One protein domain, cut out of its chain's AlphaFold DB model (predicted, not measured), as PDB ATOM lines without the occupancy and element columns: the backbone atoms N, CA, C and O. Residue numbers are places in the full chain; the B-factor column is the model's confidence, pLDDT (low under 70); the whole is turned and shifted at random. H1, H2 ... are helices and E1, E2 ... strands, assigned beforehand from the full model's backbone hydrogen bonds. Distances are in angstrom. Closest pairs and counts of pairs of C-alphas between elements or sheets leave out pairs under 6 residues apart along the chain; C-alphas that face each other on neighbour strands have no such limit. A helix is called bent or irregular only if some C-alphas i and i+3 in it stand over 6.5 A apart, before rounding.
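AT A GLANCE: This is residues 50 to 176 of the 443 residues of an uncharacterized protein of Acidobacteria bacterium (UniProt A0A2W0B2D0). One antiparallel sheet of nine strands is curled like part of a barrel and bent back on itself, so that the small leaf E4 E3 is partly face to face with the large leaf E6 E5 E9 E1 E2 E8, with E7 as the hinge. The barrel is not closed: the edge strands E4 and E8 stay apart. The short helix H1 packs near E7, and the long links 79 to 94 and 126 to 137 lie at one end of the longest axis, with 155 to 168 reaching the other end at Pro 157. The printed part has 127 residues, in the order E1 E2 E3 E4 E5 E6 E7 H1 E8 E9; the class is mostly strand, though only 60 residues are in named elements. It is compact, with a radius of gyration of the C-alphas of 14.4 A, and spans 44 by 29 by 23 A, only just elongated.

IN THESE COORDINATES: Find C-alpha 50 at (28.798, -18.243, 13.780); E1 runs from there to residue 56, 17.5 A. E2, residues 59 to 70, covers 24.5 A to C-alpha 70 at (32.754, -7.159, 17.282) and bends by 108 degrees at residue 67. Next come E3, residues 75 to 78, E4, 95 to 97, E5, 103 to 106, and E6, 112 to 116. E7, residues 119 to 125, covers 18.5 A. After H1, residues 138 to 142, look for E8, 147 to 154, 15.5 A long, which bends by 83 degrees at residue 150. E9, residues 169 to 173, ends at C-alpha 173 at (25.837, -19.983, 9.474).

HOW THE PARTS SIT: The strongly twisted sheet runs E4 E3 E7 E6 E5 E9 E1 E2 E8. E5 E6 E7 form a meander, each strand the antiparallel neighbour of the one before; look at N 113 and O 105, 2.8 A, and N 121 and O 114, 2.8 A. E7 is staggered, pairing with E6 over 119 to 123 and with E3 over 123 to 125, where N 124 and O 77 are 2.8 A apart. In the hairpin of E1 and E2, N 52 and O 63 are 2.8 A apart. The closest C-alphas of E2 and E7, those of Leu 70 and Pro 125, are 6.3 A apart. H1 is on the sheet, at a height of 6.8 A, only just over none of its strands, with 2 of its C-alphas falling on E7. In H1 every O i to N i+4 pair is within hydrogen-bond range.

THE WHOLE: The C-alphas farthest apart, of Arg 88 and Pro 157, are 44.2 A apart. The printed part has no cut. The links E3 to E4, E7 to H1 and E8 to E9 are long. The mean pLDDT of the printed part is 92.1, and no printed residue is under 70.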
ATOM      1  N   ALA A  50      27.502 -17.848  14.314       95.88
ATOM      2  CA  ALA A  50      28.798 -18.243  13.780       95.88
ATOM      3  C   ALA A  50      29.389 -19.425  14.539       95.88
ATOM      4  O   ALA A  50      29.195 -19.558  15.745       95.88
ATOM      5  N   ILE A  51      30.174 -20.221  13.827       97.19
ATOM      6  CA  ILE A  51      31.081 -21.214  14.389       97.19
ATOM      7  C   ILE A  51      32.446 -20.534  14.511       97.19
ATOM      8  O   ILE A  51      33.056 -20.182  13.500       97.19
ATOM      9  N   ALA A  52      32.911 -20.306  15.734       96.44
ATOM     10  CA  ALA A  52      34.250 -19.799  15.998       96.44
ATOM     11  C   ALA A  52      35.220 -20.970  16.148       96.44
ATOM     12  O   ALA A  52      35.089 -21.750  17.085       96.44
ATOM     13  N   LEU A  53      36.188 -21.061  15.240       96.69
ATOM     14  CA  LEU A  53      37.266 -22.044  15.203       96.69
ATOM     15  C   LEU A  53      38.549 -21.407  15.742       96.69
ATOM     16  O   LEU A  53      38.930 -20.315  15.308       96.69
ATOM     17  N   PHE A  54      39.216 -22.083  16.670       94.38
ATOM     18  CA  PHE A  54      40.436 -21.605  17.320       94.38
ATOM     19  C   PHE A  54      41.233 -22.778  17.895       94.38
ATOM     20  O   PHE A  54      40.757 -23.908  17.895       94.38
ATOM     21  N   ASP A  55      42.432 -22.507  18.405       91.06
ATOM     22  CA  ASP A  55      43.258 -23.516  19.071       91.06
ATOM     23  C   ASP A  55      43.134 -23.351  20.592       91.06
ATOM     24  O   ASP A  55      43.419 -22.283  21.144       91.06
ATOM     25  N   GLY A  56      42.622 -24.389  21.256       85.69
ATOM     26  CA  GLY A  56      42.514 -24.498  22.710       85.69
ATOM     27  C   GLY A  56      43.745 -25.154  23.344       85.69
ATOM     28  O   GLY A  56      44.760 -25.372  22.686       85.69
ATOM     29  N   SER A  57      43.653 -25.489  24.636       83.31
ATOM     30  CA  SER A  57      44.719 -26.189  25.375       83.31
ATOM     31  C   SER A  57      45.046 -27.565  24.796       83.31
ATOM     32  O   SER A  57      46.208 -27.954  24.771       83.31
ATOM     33  N   ASP A  58      44.022 -28.268  24.313       82.62
ATOM     34  CA  ASP A  58      44.101 -29.662  23.868       82.62
ATOM     35  C   ASP A  58      44.061 -29.796  22.336       82.62
ATOM     36  O   ASP A  58      43.833 -30.877  21.797       82.62
ATOM     37  N   GLY A  59      44.282 -28.686  21.620       86.81
ATOM     38  CA  GLY A  59      44.233 -28.610  20.161       86.81
ATOM     39  C   GLY A  59      43.023 -27.832  19.630       86.81
ATOM     40  O   GLY A  59      42.421 -27.040  20.361       86.81
ATOM     41  N   PRO A  60      42.681 -28.000  18.342       92.38
ATOM     42  CA  PRO A  60      41.595 -27.262  17.702       92.38
ATOM     43  C   PRO A  60      40.248 -27.468  18.385       92.38
ATOM     44  O   PRO A  60      39.841 -28.590  18.682       92.38
ATOM     45  N   ALA A  61      39.551 -26.360  18.604       94.12
ATOM     46  CA  ALA A  61      38.287 -26.290  19.308       94.12
ATOM     47  C   ALA A  61      37.303 -25.391  18.557       94.12
ATOM     48  O   ALA A  61      37.683 -24.560  17.721       94.12
ATOM     49  N   TYR A  62      36.023 -25.535  18.898       95.69
ATOM     50  CA  TYR A  62      34.990 -24.650  18.389       95.69
ATOM     51  C   TYR A  62      33.988 -24.217  19.457       95.69
ATOM     52  O   TYR A  62      33.704 -24.941  20.414       95.69
ATOM     53  N   VAL A  63      33.406 -23.036  19.249       96.12
ATOM     54  CA  VAL A  63      32.186 -22.587  19.932       96.12
ATOM     55  C   VAL A  63      31.196 -22.045  18.906       96.12
ATOM     56  O   VAL A  63      31.572 -21.313  17.991       96.12
ATOM     57  N   GLN A  64      29.924 -22.393  19.050       95.94
ATOM     58  CA  GLN A  64      28.838 -21.811  18.272       95.94
ATOM     59  C   GLN A  64      28.261 -20.621  19.029       95.94
ATOM     60  O   GLN A  64      27.943 -20.726  20.212       95.94
ATOM     61  N   ILE A  65      28.138 -19.480  18.359       95.19
ATOM     62  CA  ILE A  65      27.804 -18.198  18.977       95.19
ATOM     63  C   ILE A  65      26.572 -17.616  18.289       95.19
ATOM     64  O   ILE A  65      26.573 -17.459  17.072       95.19
ATOM     65  N   SER A  66      25.549 -17.243  19.058       93.88
ATOM     66  CA  SER A  66      24.397 -16.463  18.592       93.88
ATOM     67  C   SER A  66      24.607 -14.976  18.856       93.88
ATOM     68  O   SER A  66      25.117 -14.590  19.911       93.88
ATOM     69  N   GLY A  67      24.141 -14.126  17.940       91.56
ATOM     70  CA  GLY A  67      24.182 -12.673  18.107       91.56
ATOM     71  C   GLY A  67      25.604 -12.121  18.050       91.56
ATOM     72  O   GLY A  67      25.964 -11.265  18.854       91.56
ATOM     73  N   VAL A  68      26.412 -12.647  17.128       93.19
ATOM     74  CA  VAL A  68      27.831 -12.302  17.002       93.19
ATOM     75  C   VAL A  68      28.015 -10.811  16.725       93.19
ATOM     76  O   VAL A  68      27.436 -10.258  15.790       93.19
ATOM     77  N   THR A  69      28.867 -10.168  17.519       92.88
ATOM     78  CA  THR A  69      29.293  -8.777  17.325       92.88
ATOM     79  C   THR A  69      30.788  -8.627  17.597       92.88
ATOM     80  O   THR A  69      31.378  -9.399  18.356       92.88
ATOM     81  N   LEU A  70      31.405  -7.624  16.970       92.69
ATOM     82  CA  LEU A  70      32.754  -7.159  17.282       92.69
ATOM     83  C   LEU A  70      32.651  -5.780  17.932       92.69
ATOM     84  O   LEU A  70      32.087  -4.856  17.346       92.69
ATOM     85  N   ASN A  71      33.193  -5.630  19.142       92.00
ATOM     86  CA  ASN A  71      33.137  -4.378  19.914       92.00
ATOM     87  C   ASN A  71      31.705  -3.816  20.047       92.00
ATOM     88  O   ASN A  71      31.488  -2.603  19.968       92.00
ATOM     89  N   GLY A  72      30.722  -4.706  20.206       88.88
ATOM     90  CA  GLY A  72      29.302  -4.386  20.349       88.88
ATOM     91  C   GLY A  72      28.588  -4.013  19.049       88.88
ATOM     92  O   GLY A  72      27.432  -3.598  19.102       88.88
ATOM     93  N   LYS A  73      29.243  -4.132  17.886       90.56
ATOM     94  CA  LYS A  73      28.675  -3.782  16.577       90.56
ATOM     95  C   LYS A  73      28.770  -4.935  15.574       90.56
ATOM     96  O   LYS A  73      29.677  -5.762  15.629       90.56
ATOM     97  N   THR A  74      27.844  -4.958  14.619       90.69
ATOM     98  CA  THR A  74      27.919  -5.798  13.406       90.69
ATOM     99  C   THR A  74      28.561  -5.068  12.226       90.69
ATOM    100  O   THR A  74      28.905  -5.690  11.225       90.69
ATOM    101  N   GLU A  75      28.702  -3.746  12.341       93.69
ATOM    102  CA  GLU A  75      29.342  -2.893  11.347       93.69
ATOM    103  C   GLU A  75      30.865  -2.967  11.496       93.69
ATOM    104  O   GLU A  75      31.413  -2.785  12.588       93.69
ATOM    105  N   LEU A  76      31.539  -3.183  10.373       95.19
ATOM    106  CA  LEU A  76      32.986  -3.102  10.220       95.19
ATOM    107  C   LEU A  76      33.331  -2.008   9.208       95.19
ATOM    108  O   LEU A  76      32.463  -1.505   8.491       95.19
ATOM    109  N   ARG A  77      34.609  -1.646   9.113       95.88
ATOM    110  CA  ARG A  77      35.099  -0.698   8.104       95.88
ATOM    111  C   ARG A  77      36.169  -1.341   7.239       95.88
ATOM    112  O   ARG A  77      37.038  -2.026   7.766       95.88
ATOM    113  N   MET A  78      36.096  -1.130   5.931       95.38
ATOM    114  CA  MET A  78      37.055  -1.674   4.970       95.38
ATOM    115  C   MET A  78      38.398  -0.943   5.063       95.38
ATOM    116  O   MET A  78      38.432   0.281   5.184       95.38
ATOM    117  N   CYS A  79      39.491  -1.697   4.981       94.56
ATOM    118  CA  CYS A  79      40.867  -1.196   5.030       94.56
ATOM    119  C   CYS A  79      41.731  -1.674   3.855       94.56
ATOM    120  O   CYS A  79      42.958  -1.647   3.946       94.56
ATOM    121  N   ASP A  80      41.128  -2.123   2.750       90.88
ATOM    122  CA  ASP A  80      41.884  -2.601   1.587       90.88
ATOM    123  C   ASP A  80      42.819  -1.515   1.044       90.88
ATOM    124  O   ASP A  80      42.409  -0.380   0.798       90.88
ATOM    125  N   GLY A  81      44.097  -1.862   0.882       86.69
ATOM    126  CA  GLY A  81      45.135  -0.924   0.442       86.69
ATOM    127  C   GLY A  81      45.534   0.137   1.478       86.69
ATOM    128  O   GLY A  81      46.372   0.983   1.178       86.69
ATOM    129  N   VAL A  82      44.982   0.098   2.697       89.81
ATOM    130  CA  VAL A  82      45.290   1.053   3.769       89.81
ATOM    131  C   VAL A  82      46.390   0.492   4.667       89.81
ATOM    132  O   VAL A  82      46.183  -0.468   5.403       89.81
ATOM    133  N   THR A  83      47.565   1.119   4.652       89.12
ATOM    134  CA  THR A  83      48.701   0.724   5.508       89.12
ATOM    135  C   THR A  83      48.654   1.368   6.894       89.12
ATOM    136  O   THR A  83      49.121   0.778   7.868       89.12
ATOM    137  N   LYS A  84      48.062   2.564   6.996       93.06
ATOM    138  CA  LYS A  84      47.874   3.319   8.237       93.06
ATOM    139  C   LYS A  84      46.489   3.952   8.264       93.06
ATOM    140  O   LYS A  84      46.094   4.664   7.345       93.06
ATOM    141  N   ILE A  85      45.756   3.694   9.334       93.69
ATOM    142  CA  ILE A  85      44.408   4.193   9.582       93.69
ATOM    143  C   ILE A  85      44.541   5.407  10.489       93.69
ATOM    144  O   ILE A  85      44.872   5.270  11.663       93.69
ATOM    145  N   GLU A  86      44.295   6.599   9.961       92.69
ATOM    146  CA  GLU A  86      44.366   7.837  10.737       92.69
ATOM    147  C   GLU A  86      43.051   8.118  11.472       92.69
ATOM    148  O   GLU A  86      41.969   7.985  10.897       92.69
ATOM    149  N   LYS A  87      43.131   8.630  12.706       91.38
ATOM    150  CA  LYS A  87      41.950   8.954  13.531       91.38
ATOM    151  C   LYS A  87      40.939   9.863  12.820       91.38
ATOM    152  O   LYS A  87      39.740   9.647  12.932       91.38
ATOM    153  N   ARG A  88      41.422  10.873  12.087       91.19
ATOM    154  CA  ARG A  88      40.587  11.856  11.363       91.19
ATOM    155  C   ARG A  88      39.847  11.268  10.157       91.19
ATOM    156  O   ARG A  88      38.793  11.774   9.798       91.19
ATOM    157  N   ASN A  89      40.400  10.215   9.554       88.88
ATOM    158  CA  ASN A  89      39.904   9.622   8.309       88.88
ATOM    159  C   ASN A  89      39.204   8.279   8.540       88.88
ATOM    160  O   ASN A  89      38.535   7.775   7.645       88.88
ATOM    161  N   TYR A  90      39.322   7.709   9.740       90.88
ATOM    162  CA  TYR A  90      38.692   6.445  10.104       90.88
ATOM    163  C   TYR A  90      37.184   6.444   9.830       90.88
ATOM    164  O   TYR A  90      36.663   5.485   9.259       90.88
ATOM    165  N   ASP A  91      36.487   7.536  10.157       89.12
ATOM    166  CA  ASP A  91      35.044   7.608   9.942       89.12
ATOM    167  C   ASP A  91      34.627   7.705   8.467       89.12
ATOM    168  O   ASP A  91      33.466   7.427   8.148       89.12
ATOM    169  N   LEU A  92      35.578   7.998   7.574       90.56
ATOM    170  CA  LEU A  92      35.399   8.044   6.122       90.56
ATOM    171  C   LEU A  92      35.602   6.679   5.448       90.56
ATOM    172  O   LEU A  92      35.221   6.521   4.290       90.56
ATOM    173  N   LEU A  93      36.180   5.688   6.142       93.12
ATOM    174  CA  LEU A  93      36.343   4.342   5.586       93.12
ATOM    175  C   LEU A  93      34.981   3.718   5.279       93.12
ATOM    176  O   LEU A  93      34.048   3.817   6.086       93.12
ATOM    177  N   PHE A  94      34.883   3.030   4.140       94.44
ATOM    178  CA  PHE A  94      33.641   2.402   3.703       94.44
ATOM    179  C   PHE A  94      33.148   1.389   4.740       94.44
ATOM    180  O   PHE A  94      33.913   0.566   5.247       94.44
ATOM    181  N   LYS A  95      31.858   1.457   5.061       94.38
ATOM    182  CA  LYS A  95      31.220   0.579   6.040       94.38
ATOM    183  C   LYS A  95      30.799  -0.723   5.379       94.38
ATOM    184  O   LYS A  95      30.183  -0.715   4.320       94.38
ATOM    185  N   THR A  96      31.059  -1.830   6.047       93.81
ATOM    186  CA  THR A  96      30.555  -3.149   5.672       93.81
ATOM    187  C   THR A  96      29.879  -3.799   6.875       93.81
ATOM    188  O   THR A  96      29.958  -3.292   7.996       93.81
ATOM    189  N   GLN A  97      29.166  -4.894   6.657       91.81
ATOM    190  CA  GLN A  97      28.444  -5.613   7.701       91.81
ATOM    191  C   GLN A  97      28.950  -7.047   7.780       91.81
ATOM    192  O   GLN A  97      29.327  -7.643   6.775       91.81
ATOM    193  N   LEU A  98      28.909  -7.617   8.983       90.81
ATOM    194  CA  LEU A  98      29.102  -9.054   9.165       90.81
ATOM    195  C   LEU A  98      27.979  -9.864   8.492       90.81
ATOM    196  O   LEU A  98      28.209 -10.961   7.992       90.81
ATOM    197  N   ALA A  99      26.763  -9.312   8.451       87.81
ATOM    198  CA  ALA A  99      25.628  -9.945   7.793       87.81
ATOM    199  C   ALA A  99      25.877 -10.091   6.282       87.81
ATOM    200  O   ALA A  99      26.224  -9.126   5.604       87.81
ATOM    201  N   GLY A 100      25.668 -11.301   5.757       86.38
ATOM    202  CA  GLY A 100      25.919 -11.634   4.350       86.38
ATOM    203  C   GLY A 100      27.367 -12.030   4.037       86.38
ATOM    204  O   GLY A 100      27.643 -12.446   2.913       86.38
ATOM    205  N   ALA A 101      28.282 -11.951   5.007       93.19
ATOM    206  CA  ALA A 101      29.614 -12.535   4.884       93.19
ATOM    207  C   ALA A 101      29.581 -14.053   5.110       93.19
ATOM    208  O   ALA A 101      28.711 -14.573   5.807       93.19
ATOM    209  N   THR A 102      30.560 -14.766   4.552       94.69
ATOM    210  CA  THR A 102      30.736 -16.211   4.768       94.69
ATOM    211  C   THR A 102      31.692 -16.506   5.920       94.69
ATOM    212  O   THR A 102      31.485 -17.460   6.670       94.69
ATOM    213  N   SER A 103      32.723 -15.681   6.108       96.56
ATOM    214  CA  SER A 103      33.651 -15.824   7.231       96.56
ATOM    215  C   SER A 103      34.303 -14.509   7.642       96.56
ATOM    216  O   SER A 103      34.405 -13.574   6.850       96.56
ATOM    217  N   LEU A 104      34.782 -14.464   8.882       96.94
ATOM    218  CA  LEU A 104      35.698 -13.444   9.387       96.94
ATOM    219  C   LEU A 104      36.895 -14.151  10.021       96.94
ATOM    220  O   LEU A 104      36.729 -14.904  10.973       96.94
ATOM    221  N   GLU A 105      38.094 -13.904   9.521       96.50
ATOM    222  CA  GLU A 105      39.320 -14.520  10.025       96.50
ATOM    223  C   GLU A 105      40.298 -13.453  10.486       96.50
ATOM    224  O   GLU A 105      40.451 -12.420   9.833       96.50
ATOM    225  N   ARG A 106      40.994 -13.717  11.590       95.88
ATOM    226  CA  ARG A 106      42.207 -12.982  11.924       95.88
ATOM    227  C   ARG A 106      43.407 -13.739  11.370       95.88
ATOM    228  O   ARG A 106      43.790 -14.766  11.928       95.88
ATOM    229  N   SER A 107      43.978 -13.258  10.270       93.00
ATOM    230  CA  SER A 107      45.062 -13.957   9.577       93.00
ATOM    231  C   SER A 107      46.380 -13.922  10.360       93.00
ATOM    232  O   SER A 107      46.514 -13.216  11.361       93.00
ATOM    233  N   ALA A 108      47.369 -14.702   9.912       91.19
ATOM    234  CA  ALA A 108      48.682 -14.813  10.558       91.19
ATOM    235  C   ALA A 108      49.468 -13.484  10.619       91.19
ATOM    236  O   ALA A 108      50.268 -13.286  11.526       91.19
ATOM    237  N   ASP A 109      49.203 -12.558   9.694       90.88
ATOM    238  CA  ASP A 109      49.711 -11.174   9.692       90.88
ATOM    239  C   ASP A 109      48.996 -10.257  10.714       90.88
ATOM    240  O   ASP A 109      49.316  -9.076  10.833       90.88
ATOM    241  N   GLY A 110      48.020 -10.790  11.455       93.06
ATOM    242  CA  GLY A 110      47.269 -10.099  12.498       93.06
ATOM    243  C   GLY A 110      46.079  -9.278  12.005       93.06
ATOM    244  O   GLY A 110      45.343  -8.764  12.850       93.06
ATOM    245  N   VAL A 111      45.860  -9.176  10.689       95.75
ATOM    246  CA  VAL A 111      44.790  -8.382  10.060       95.75
ATOM    247  C   VAL A 111      43.458  -9.142  10.070       95.75
ATOM    248  O   VAL A 111      43.436 -10.369   9.969       95.75
ATOM    249  N   LEU A 112      42.328  -8.431  10.176       96.56
ATOM    250  CA  LEU A 112      41.011  -9.048   9.987       96.56
ATOM    251  C   LEU A 112      40.645  -9.098   8.504       96.56
ATOM    252  O   LEU A 112      40.645  -8.077   7.813       96.56
ATOM    253  N   LYS A 113      40.270 -10.286   8.038       96.88
ATOM    254  CA  LYS A 113      39.796 -10.540   6.680       96.88
ATOM    255  C   LYS A 113      38.357 -11.024   6.728       96.88
ATOM    256  O   LYS A 113      38.067 -12.092   7.266       96.88
ATOM    257  N   LEU A 114      37.450 -10.229   6.171       96.81
ATOM    258  CA  LEU A 114      36.055 -10.609   5.973       96.81
ATOM    259  C   LEU A 114      35.920 -11.222   4.583       96.81
ATOM    260  O   LEU A 114      36.328 -10.606   3.605       96.81
ATOM    261  N   THR A 115      35.338 -12.409   4.471       96.69
ATOM    262  CA  THR A 115      35.055 -13.019   3.169       96.69
ATOM    263  C   THR A 115      33.611 -12.749   2.787       96.69
ATOM    264  O   THR A 115      32.686 -13.176   3.478       96.69
ATOM    265  N   VAL A 116      33.412 -12.055   1.669       92.50
ATOM    266  CA  VAL A 116      32.094 -11.770   1.085       92.50
ATOM    267  C   VAL A 116      32.128 -12.216  -0.372       92.50
ATOM    268  O   VAL A 116      33.065 -11.883  -1.094       92.50
ATOM    269  N   ASN A 117      31.138 -12.997  -0.820       88.50
ATOM    270  CA  ASN A 117      31.095 -13.549  -2.186       88.50
ATOM    271  C   ASN A 117      32.412 -14.246  -2.598       88.50
ATOM    272  O   ASN A 117      32.932 -14.023  -3.691       88.50
ATOM    273  N   SER A 118      32.980 -15.042  -1.683       88.56
ATOM    274  CA  SER A 118      34.252 -15.765  -1.853       88.56
ATOM    275  C   SER A 118      35.496 -14.889  -2.062       88.56
ATOM    276  O   SER A 118      36.541 -15.402  -2.460       88.56
ATOM    277  N   LYS A 119      35.419 -13.582  -1.782       92.00
ATOM    278  CA  LYS A 119      36.564 -12.663  -1.833       92.00
ATOM    279  C   LYS A 119      36.915 -12.162  -0.429       92.00
ATOM    280  O   LYS A 119      36.042 -11.578   0.218       92.00
ATOM    281  N   PRO A 120      38.152 -12.376   0.049       94.38
ATOM    282  CA  PRO A 120      38.605 -11.804   1.309       94.38
ATOM    283  C   PRO A 120      38.914 -10.310   1.135       94.38
ATOM    284  O   PRO A 120      39.623  -9.929   0.205       94.38
ATOM    285  N   ILE A 121      38.406  -9.483   2.047       95.25
ATOM    286  CA  ILE A 121      38.658  -8.037   2.126       95.25
ATOM    287  C   ILE A 121      39.190  -7.663   3.511       95.25
ATOM    288  O   ILE A 121      38.753  -8.219   4.524       95.25
ATOM    289  N   CYS A 122      40.129  -6.722   3.566       96.25
ATOM    290  CA  CYS A 122      40.647  -6.151   4.806       96.25
ATOM    291  C   CYS A 122      39.532  -5.384   5.511       96.25
ATOM    292  O   CYS A 122      38.906  -4.494   4.925       96.25
ATOM    293  N   VAL A 123      39.320  -5.684   6.788       96.44
ATOM    294  CA  VAL A 123      38.376  -4.961   7.638       96.44
ATOM    295  C   VAL A 123      38.989  -4.601   8.988       96.44
ATOM    296  O   VAL A 123      39.951  -5.208   9.445       96.44
ATOM    297  N   VAL A 124      38.401  -3.620   9.659       95.81
ATOM    298  CA  VAL A 124      38.665  -3.292  11.064       95.81
ATOM    299  C   VAL A 124      37.347  -3.142  11.826       95.81
ATOM    300  O   VAL A 124      36.315  -2.863  11.199       95.81
ATOM    301  N   PRO A 125      37.339  -3.312  13.164       94.06
ATOM    302  CA  PRO A 125      36.152  -3.060  13.980       94.06
ATOM    303  C   PRO A 125      35.534  -1.691  13.679       94.06
ATOM    304  O   PRO A 125      36.268  -0.727  13.471       94.06
ATOM    305  N   GLY A 126      34.200  -1.580  13.696       88.62
ATOM    306  CA  GLY A 126      33.472  -0.310  13.515       88.62
ATOM    307  C   GLY A 126      33.543   0.651  14.715       88.62
ATOM    308  O   GLY A 126      32.907   1.711  14.724       88.62
ATOM    309  N   SER A 127      34.279   0.276  15.759       86.25
ATOM    310  CA  SER A 127      34.604   1.101  16.922       86.25
ATOM    311  C   SER A 127      36.053   0.843  17.339       86.25
ATOM    312  O   SER A 127      36.350  -0.151  18.003       86.25
ATOM    313  N   LEU A 128      36.948   1.754  16.948       90.06
ATOM    314  CA  LEU A 128      38.356   1.763  17.350       90.06
ATOM    315  C   LEU A 128      38.641   2.855  18.378       90.06
ATOM    316  O   LEU A 128      38.080   3.953  18.323       90.06
ATOM    317  N   ARG A 129      39.564   2.567  19.292       89.00
ATOM    318  CA  ARG A 129      40.142   3.531  20.224       89.00
ATOM    319  C   ARG A 129      41.557   3.859  19.773       89.00
ATOM    320  O   ARG A 129      42.389   2.985  19.573       89.00
ATOM    321  N   PHE A 130      41.835   5.144  19.604       90.12
ATOM    322  CA  PHE A 130      43.152   5.602  19.166       90.12
ATOM    323  C   PHE A 130      44.108   5.887  20.332       90.12
ATOM    324  O   PHE A 130      45.276   6.103  20.072       90.12
ATOM    325  N   ASP A 131      43.647   5.896  21.592       81.81
ATOM    326  CA  ASP A 131      44.451   5.952  22.831       81.81
ATOM    327  C   ASP A 131      45.800   6.693  22.711       81.81
ATOM    328  O   ASP A 131      46.879   6.124  22.855       81.81
ATOM    329  N   LYS A 132      45.721   8.004  22.435       82.12
ATOM    330  CA  LYS A 132      46.846   8.946  22.228       82.12
ATOM    331  C   LYS A 132      47.689   8.740  20.955       82.12
ATOM    332  O   LYS A 132      48.460   9.637  20.624       82.12
ATOM    333  N   LYS A 133      47.520   7.648  20.208       85.81
ATOM    334  CA  LYS A 133      48.042   7.488  18.840       85.81
ATOM    335  C   LYS A 133      47.200   8.300  17.847       85.81
ATOM    336  O   LYS A 133      45.993   8.473  18.013       85.81
ATOM    337  N   THR A 134      47.830   8.809  16.794       88.75
ATOM    338  CA  THR A 134      47.141   9.494  15.681       88.75
ATOM    339  C   THR A 134      46.771   8.539  14.549       88.75
ATOM    340  O   THR A 134      45.888   8.847  13.745       88.75
ATOM    341  N   GLU A 135      47.419   7.376  14.516       92.56
ATOM    342  CA  GLU A 135      47.299   6.352  13.487       92.56
ATOM    343  C   GLU A 135      47.426   4.945  14.090       92.56
ATOM    344  O   GLU A 135      48.079   4.760  15.118       92.56
ATOM    345  N   LEU A 136      46.783   3.970  13.449       94.50
ATOM    346  CA  LEU A 136      46.882   2.542  13.755       94.50
ATOM    347  C   LEU A 136      47.116   1.772  12.459       94.50
ATOM    348  O   LEU A 136      46.519   2.084  11.430       94.50
ATOM    349  N   THR A 137      47.934   0.735  12.493       94.75
ATOM    350  CA  THR A 137      47.955  -0.263  11.418       94.75
ATOM    351  C   THR A 137      46.685  -1.129  11.464       94.75
ATOM    352  O   THR A 137      46.059  -1.246  12.523       94.75
ATOM    353  N   PRO A 138      46.287  -1.787  10.357       94.75
ATOM    354  CA  PRO A 138      45.170  -2.735  10.377       94.75
ATOM    355  C   PRO A 138      45.325  -3.856  11.418       94.75
ATOM    356  O   PRO A 138      44.337  -4.267  12.022       94.75
ATOM    357  N   ALA A 139      46.555  -4.310  11.679       94.19
ATOM    358  CA  ALA A 139      46.841  -5.309  12.707       94.19
ATOM    359  C   ALA A 139      46.636  -4.757  14.132       94.19
ATOM    360  O   ALA A 139      45.954  -5.387  14.936       94.19
ATOM    361  N   GLU A 140      47.128  -3.547  14.431       94.25
ATOM    362  CA  GLU A 140      46.890  -2.893  15.732       94.25
ATOM    363  C   GLU A 140      45.407  -2.556  15.955       94.25
ATOM    364  O   GLU A 140      44.916  -2.565  17.083       94.25
ATOM    365  N   ALA A 141      44.674  -2.243  14.885       93.38
ATOM    366  CA  ALA A 141      43.228  -2.063  14.940       93.38
ATOM    367  C   ALA A 141      42.503  -3.392  15.223       93.38
ATOM    368  O   ALA A 141      41.540  -3.422  15.990       93.38
ATOM    369  N   ALA A 142      42.977  -4.495  14.638       93.81
ATOM    370  CA  ALA A 142      42.460  -5.837  14.884       93.81
ATOM    371  C   ALA A 142      42.718  -6.329  16.319       93.81
ATOM    372  O   ALA A 142      41.882  -7.047  16.862       93.81
ATOM    373  N   ASP A 143      43.811  -5.914  16.968       92.94
ATOM    374  CA  ASP A 143      44.084  -6.226  18.385       92.94
ATOM    375  C   ASP A 143      43.011  -5.699  19.343       92.94
ATOM    376  O   ASP A 143      42.818  -6.240  20.430       92.94
ATOM    377  N   GLN A 144      42.284  -4.659  18.937       93.06
ATOM    378  CA  GLN A 144      41.191  -4.091  19.721       93.06
ATOM    379  C   GLN A 144      39.860  -4.811  19.501       93.06
ATOM    380  O   GLN A 144      38.848  -4.395  20.067       93.06
ATOM    381  N   ALA A 145      39.818  -5.837  18.648       93.00
ATOM    382  CA  ALA A 145      38.605  -6.584  18.370       93.00
ATOM    383  C   ALA A 145      38.266  -7.530  19.530       93.00
ATOM    384  O   ALA A 145      38.987  -8.480  19.830       93.00
ATOM    385  N   MET A 146      37.114  -7.299  20.146       92.25
ATOM    386  CA  MET A 146      36.524  -8.150  21.164       92.25
ATOM    387  C   MET A 146      35.275  -8.819  20.598       92.25
ATOM    388  O   MET A 146      34.281  -8.155  20.288       92.25
ATOM    389  N   LEU A 147      35.346 -10.143  20.471       93.75
ATOM    390  CA  LEU A 147      34.227 -10.986  20.071       93.75
ATOM    391  C   LEU A 147      33.199 -11.060  21.203       93.75
ATOM    392  O   LEU A 147      33.542 -11.343  22.349       93.75
ATOM    393  N   GLN A 148      31.935 -10.813  20.876       93.06
ATOM    394  CA  GLN A 148      30.820 -10.863  21.816       93.06
ATOM    395  C   GLN A 148      29.643 -11.633  21.213       93.06
ATOM    396  O   GLN A 148      29.424 -11.612  20.001       93.06
ATOM    397  N   GLY A 149      28.874 -12.291  22.076       92.69
ATOM    398  CA  GLY A 149      27.687 -13.061  21.713       92.69
ATOM    399  C   GLY A 149      27.321 -14.066  22.806       92.69
ATOM    400  O   GLY A 149      27.937 -14.087  23.871       92.69
ATOM    401  N   LEU A 150      26.312 -14.895  22.541       92.56
ATOM    402  CA  LEU A 150      25.885 -15.973  23.434       92.56
ATOM    403  C   LEU A 150      26.385 -17.317  22.906       92.56
ATOM    404  O   LEU A 150      26.086 -17.664  21.767       92.56
ATOM    405  N   ILE A 151      27.098 -18.081  23.731       93.44
ATOM    406  CA  ILE A 151      27.532 -19.439  23.380       93.44
ATOM    407  C   ILE A 151      26.315 -20.369  23.390       93.44
ATOM    408  O   ILE A 151      25.562 -20.398  24.361       93.44
ATOM    409  N   ILE A 152      26.128 -21.099  22.295       92.00
ATOM    410  CA  ILE A 152      25.021 -22.036  22.073       92.00
ATOM    411  C   ILE A 152      25.498 -23.471  22.306       92.00
ATOM    412  O   ILE A 152      24.854 -24.229  23.024       92.00
ATOM    413  N   SER A 153      26.633 -23.829  21.708       91.19
ATOM    414  CA  SER A 153      27.295 -25.123  21.871       91.19
ATOM    415  C   SER A 153      28.807 -24.961  21.724       91.19
ATOM    416  O   SER A 153      29.296 -23.912  21.293       91.19
ATOM    417  N   SER A 154      29.566 -25.974  22.128       90.81
ATOM    418  CA  SER A 154      31.026 -25.971  22.064       90.81
ATOM    419  C   SER A 154      31.572 -27.389  21.946       90.81
ATOM    420  O   SER A 154      30.920 -28.344  22.367       90.81
ATOM    421  N   SER A 155      32.791 -27.521  21.422       88.50
ATOM    422  CA  SER A 155      33.502 -28.806  21.355       88.50
ATOM    423  C   SER A 155      33.803 -29.389  22.738       88.50
ATOM    424  O   SER A 155      33.862 -30.603  22.906       88.50
ATOM    425  N   THR A 156      33.986 -28.524  23.736       86.06
ATOM    426  CA  THR A 156      34.247 -28.902  25.128       86.06
ATOM    427  C   THR A 156      33.306 -28.124  26.049       86.06
ATOM    428  O   THR A 156      33.207 -26.897  25.910       86.06
ATOM    429  N   PRO A 157      32.610 -28.788  26.990       82.38
ATOM    430  CA  PRO A 157      31.735 -28.110  27.943       82.38
ATOM    431  C   PRO A 157      32.482 -27.039  28.745       82.38
ATOM    432  O   PRO A 157      33.585 -27.273  29.230       82.38
ATOM    433  N   GLY A 158      31.870 -25.864  28.905       81.38
ATOM    434  CA  GLY A 158      32.443 -24.764  29.691       81.38
ATOM    435  C   GLY A 158      33.467 -23.890  28.958       81.38
ATOM    436  O   GLY A 158      33.990 -22.956  29.565       81.38
ATOM    437  N   LEU A 159      33.733 -24.131  27.668       85.75
ATOM    438  CA  LEU A 159      34.528 -23.207  26.855       85.75
ATOM    439  C   LEU A 159      33.857 -21.831  26.780       85.75
ATOM    440  O   LEU A 159      32.677 -21.712  26.454       85.75
ATOM    441  N   GLY A 160      34.636 -20.790  27.076       88.19
ATOM    442  CA  GLY A 160      34.239 -19.397  26.895       88.19
ATOM    443  C   GLY A 160      34.432 -18.910  25.457       88.19
ATOM    444  O   GLY A 160      34.933 -19.629  24.593       88.19
ATOM    445  N   LEU A 161      34.066 -17.650  25.206       90.31
ATOM    446  CA  LEU A 161      34.368 -17.000  23.932       90.31
ATOM    447  C   LEU A 161      35.890 -16.852  23.787       90.31
ATOM    448  O   LEU A 161      36.530 -16.326  24.704       90.31
ATOM    449  N   PRO A 162      36.485 -17.277  22.659       90.62
ATOM    450  CA  PRO A 162      37.919 -17.151  22.468       90.62
ATOM    451  C   PRO A 162      38.308 -15.672  22.316       90.62
ATOM    452  O   PRO A 162      37.580 -14.899  21.682       90.62
ATOM    453  N   PRO A 163      39.477 -15.253  22.835       90.75
ATOM    454  CA  PRO A 163      40.041 -13.965  22.461       90.75
ATOM    455  C   PRO A 163      40.318 -13.969  20.954       90.75
ATOM    456  O   PRO A 163      40.825 -14.959  20.425       90.75
ATOM    457  N   PHE A 164      40.022 -12.872  20.254       91.06
ATOM    458  CA  PHE A 164      40.137 -12.823  18.796       91.06
ATOM    459  C   PHE A 164      41.595 -12.604  18.351       91.06
ATOM    460  O   PHE A 164      41.986 -11.532  17.891       91.06
ATOM    461  N   LYS A 165      42.432 -13.620  18.580       91.94
ATOM    462  CA  LYS A 165      43.867 -13.680  18.262       91.94
ATOM    463  C   LYS A 165      44.110 -14.149  16.818       91.94
ATOM    464  O   LYS A 165      43.190 -14.699  16.209       91.94
ATOM    465  N   PRO A 166      45.315 -13.938  16.249       93.88
ATOM    466  CA  PRO A 166      45.681 -14.529  14.964       93.88
ATOM    467  C   PRO A 166      45.409 -16.036  14.949       93.88
ATOM    468  O   PRO A 166      45.691 -16.727  15.926       93.88
ATOM    469  N   GLY A 167      44.820 -16.519  13.859       91.19
ATOM    470  CA  GLY A 167      44.381 -17.900  13.689       91.19
ATOM    471  C   GLY A 167      42.910 -18.153  14.032       91.19
ATOM    472  O   GLY A 167      42.393 -19.188  13.614       91.19
ATOM    473  N   VAL A 168      42.208 -17.252  14.734       95.19
ATOM    474  CA  VAL A 168      40.769 -17.428  15.006       95.19
ATOM    475  C   VAL A 168      39.948 -17.127  13.753       95.19
ATOM    476  O   VAL A 168      40.102 -16.075  13.126       95.19
ATOM    477  N   ARG A 169      39.028 -18.036  13.417       96.81
ATOM    478  CA  ARG A 169      38.141 -17.925  12.255       96.81
ATOM    479  C   ARG A 169      36.687 -18.102  12.666       96.81
ATOM    480  O   ARG A 169      36.330 -19.100  13.274       96.81
ATOM    481  N   LEU A 170      35.842 -17.155  12.288       96.81
ATOM    482  CA  LEU A 170      34.392 -17.242  12.394       96.81
ATOM    483  C   LEU A 170      33.829 -17.685  11.048       96.81
ATOM    484  O   LEU A 170      34.135 -17.073  10.023       96.81
ATOM    485  N   VAL A 171      32.997 -18.720  11.045       96.81
ATOM    486  CA  VAL A 171      32.214 -19.150   9.882       96.81
ATOM    487  C   VAL A 171      30.755 -18.827  10.155       96.81
ATOM    488  O   VAL A 171      30.185 -19.332  11.120       96.81
ATOM    489  N   PHE A 172      30.162 -17.955   9.342       95.06
ATOM    490  CA  PHE A 172      28.780 -17.523   9.535       95.06
ATOM    491  C   PHE A 172      27.812 -18.564   8.977       95.06
ATOM    492  O   PHE A 172      27.956 -19.016   7.840       95.06
ATOM    493  N   VAL A 173      26.820 -18.938   9.784       93.94
ATOM    494  CA  VAL A 173      25.837 -19.983   9.474       93.94
ATOM    495  C   VAL A 173      24.422 -19.483   9.753       93.94
ATOM    496  O   VAL A 173      24.204 -18.609  10.596       93.94
ATOM    497  N   ALA A 174      23.442 -20.025   9.030       90.56
ATOM    498  CA  ALA A 174      22.043 -19.618   9.175       90.56
ATOM    499  C   ALA A 174      21.431 -20.066  10.516       90.56
ATOM    500  O   ALA A 174      20.579 -19.375  11.070       90.56
ATOM    501  N   ALA A 175      21.880 -21.208  11.033       90.62
ATOM    502  CA  ALA A 175      21.471 -21.797  12.300       90.62
ATOM    503  C   ALA A 175      22.643 -22.603  12.887       90.62
ATOM    504  O   ALA A 175      23.584 -22.899  12.145       90.62
ATOM    505  N   PRO A 176      22.609 -22.951  14.186       90.62
ATOM    506  CA  PRO A 176      23.610 -23.830  14.776       90.62
ATOM    507  C   PRO A 176      23.690 -25.169  14.037       90.62
ATOM    508  O   PRO A 176      22.658 -25.767  13.735       90.62
TER     509      PRO A 176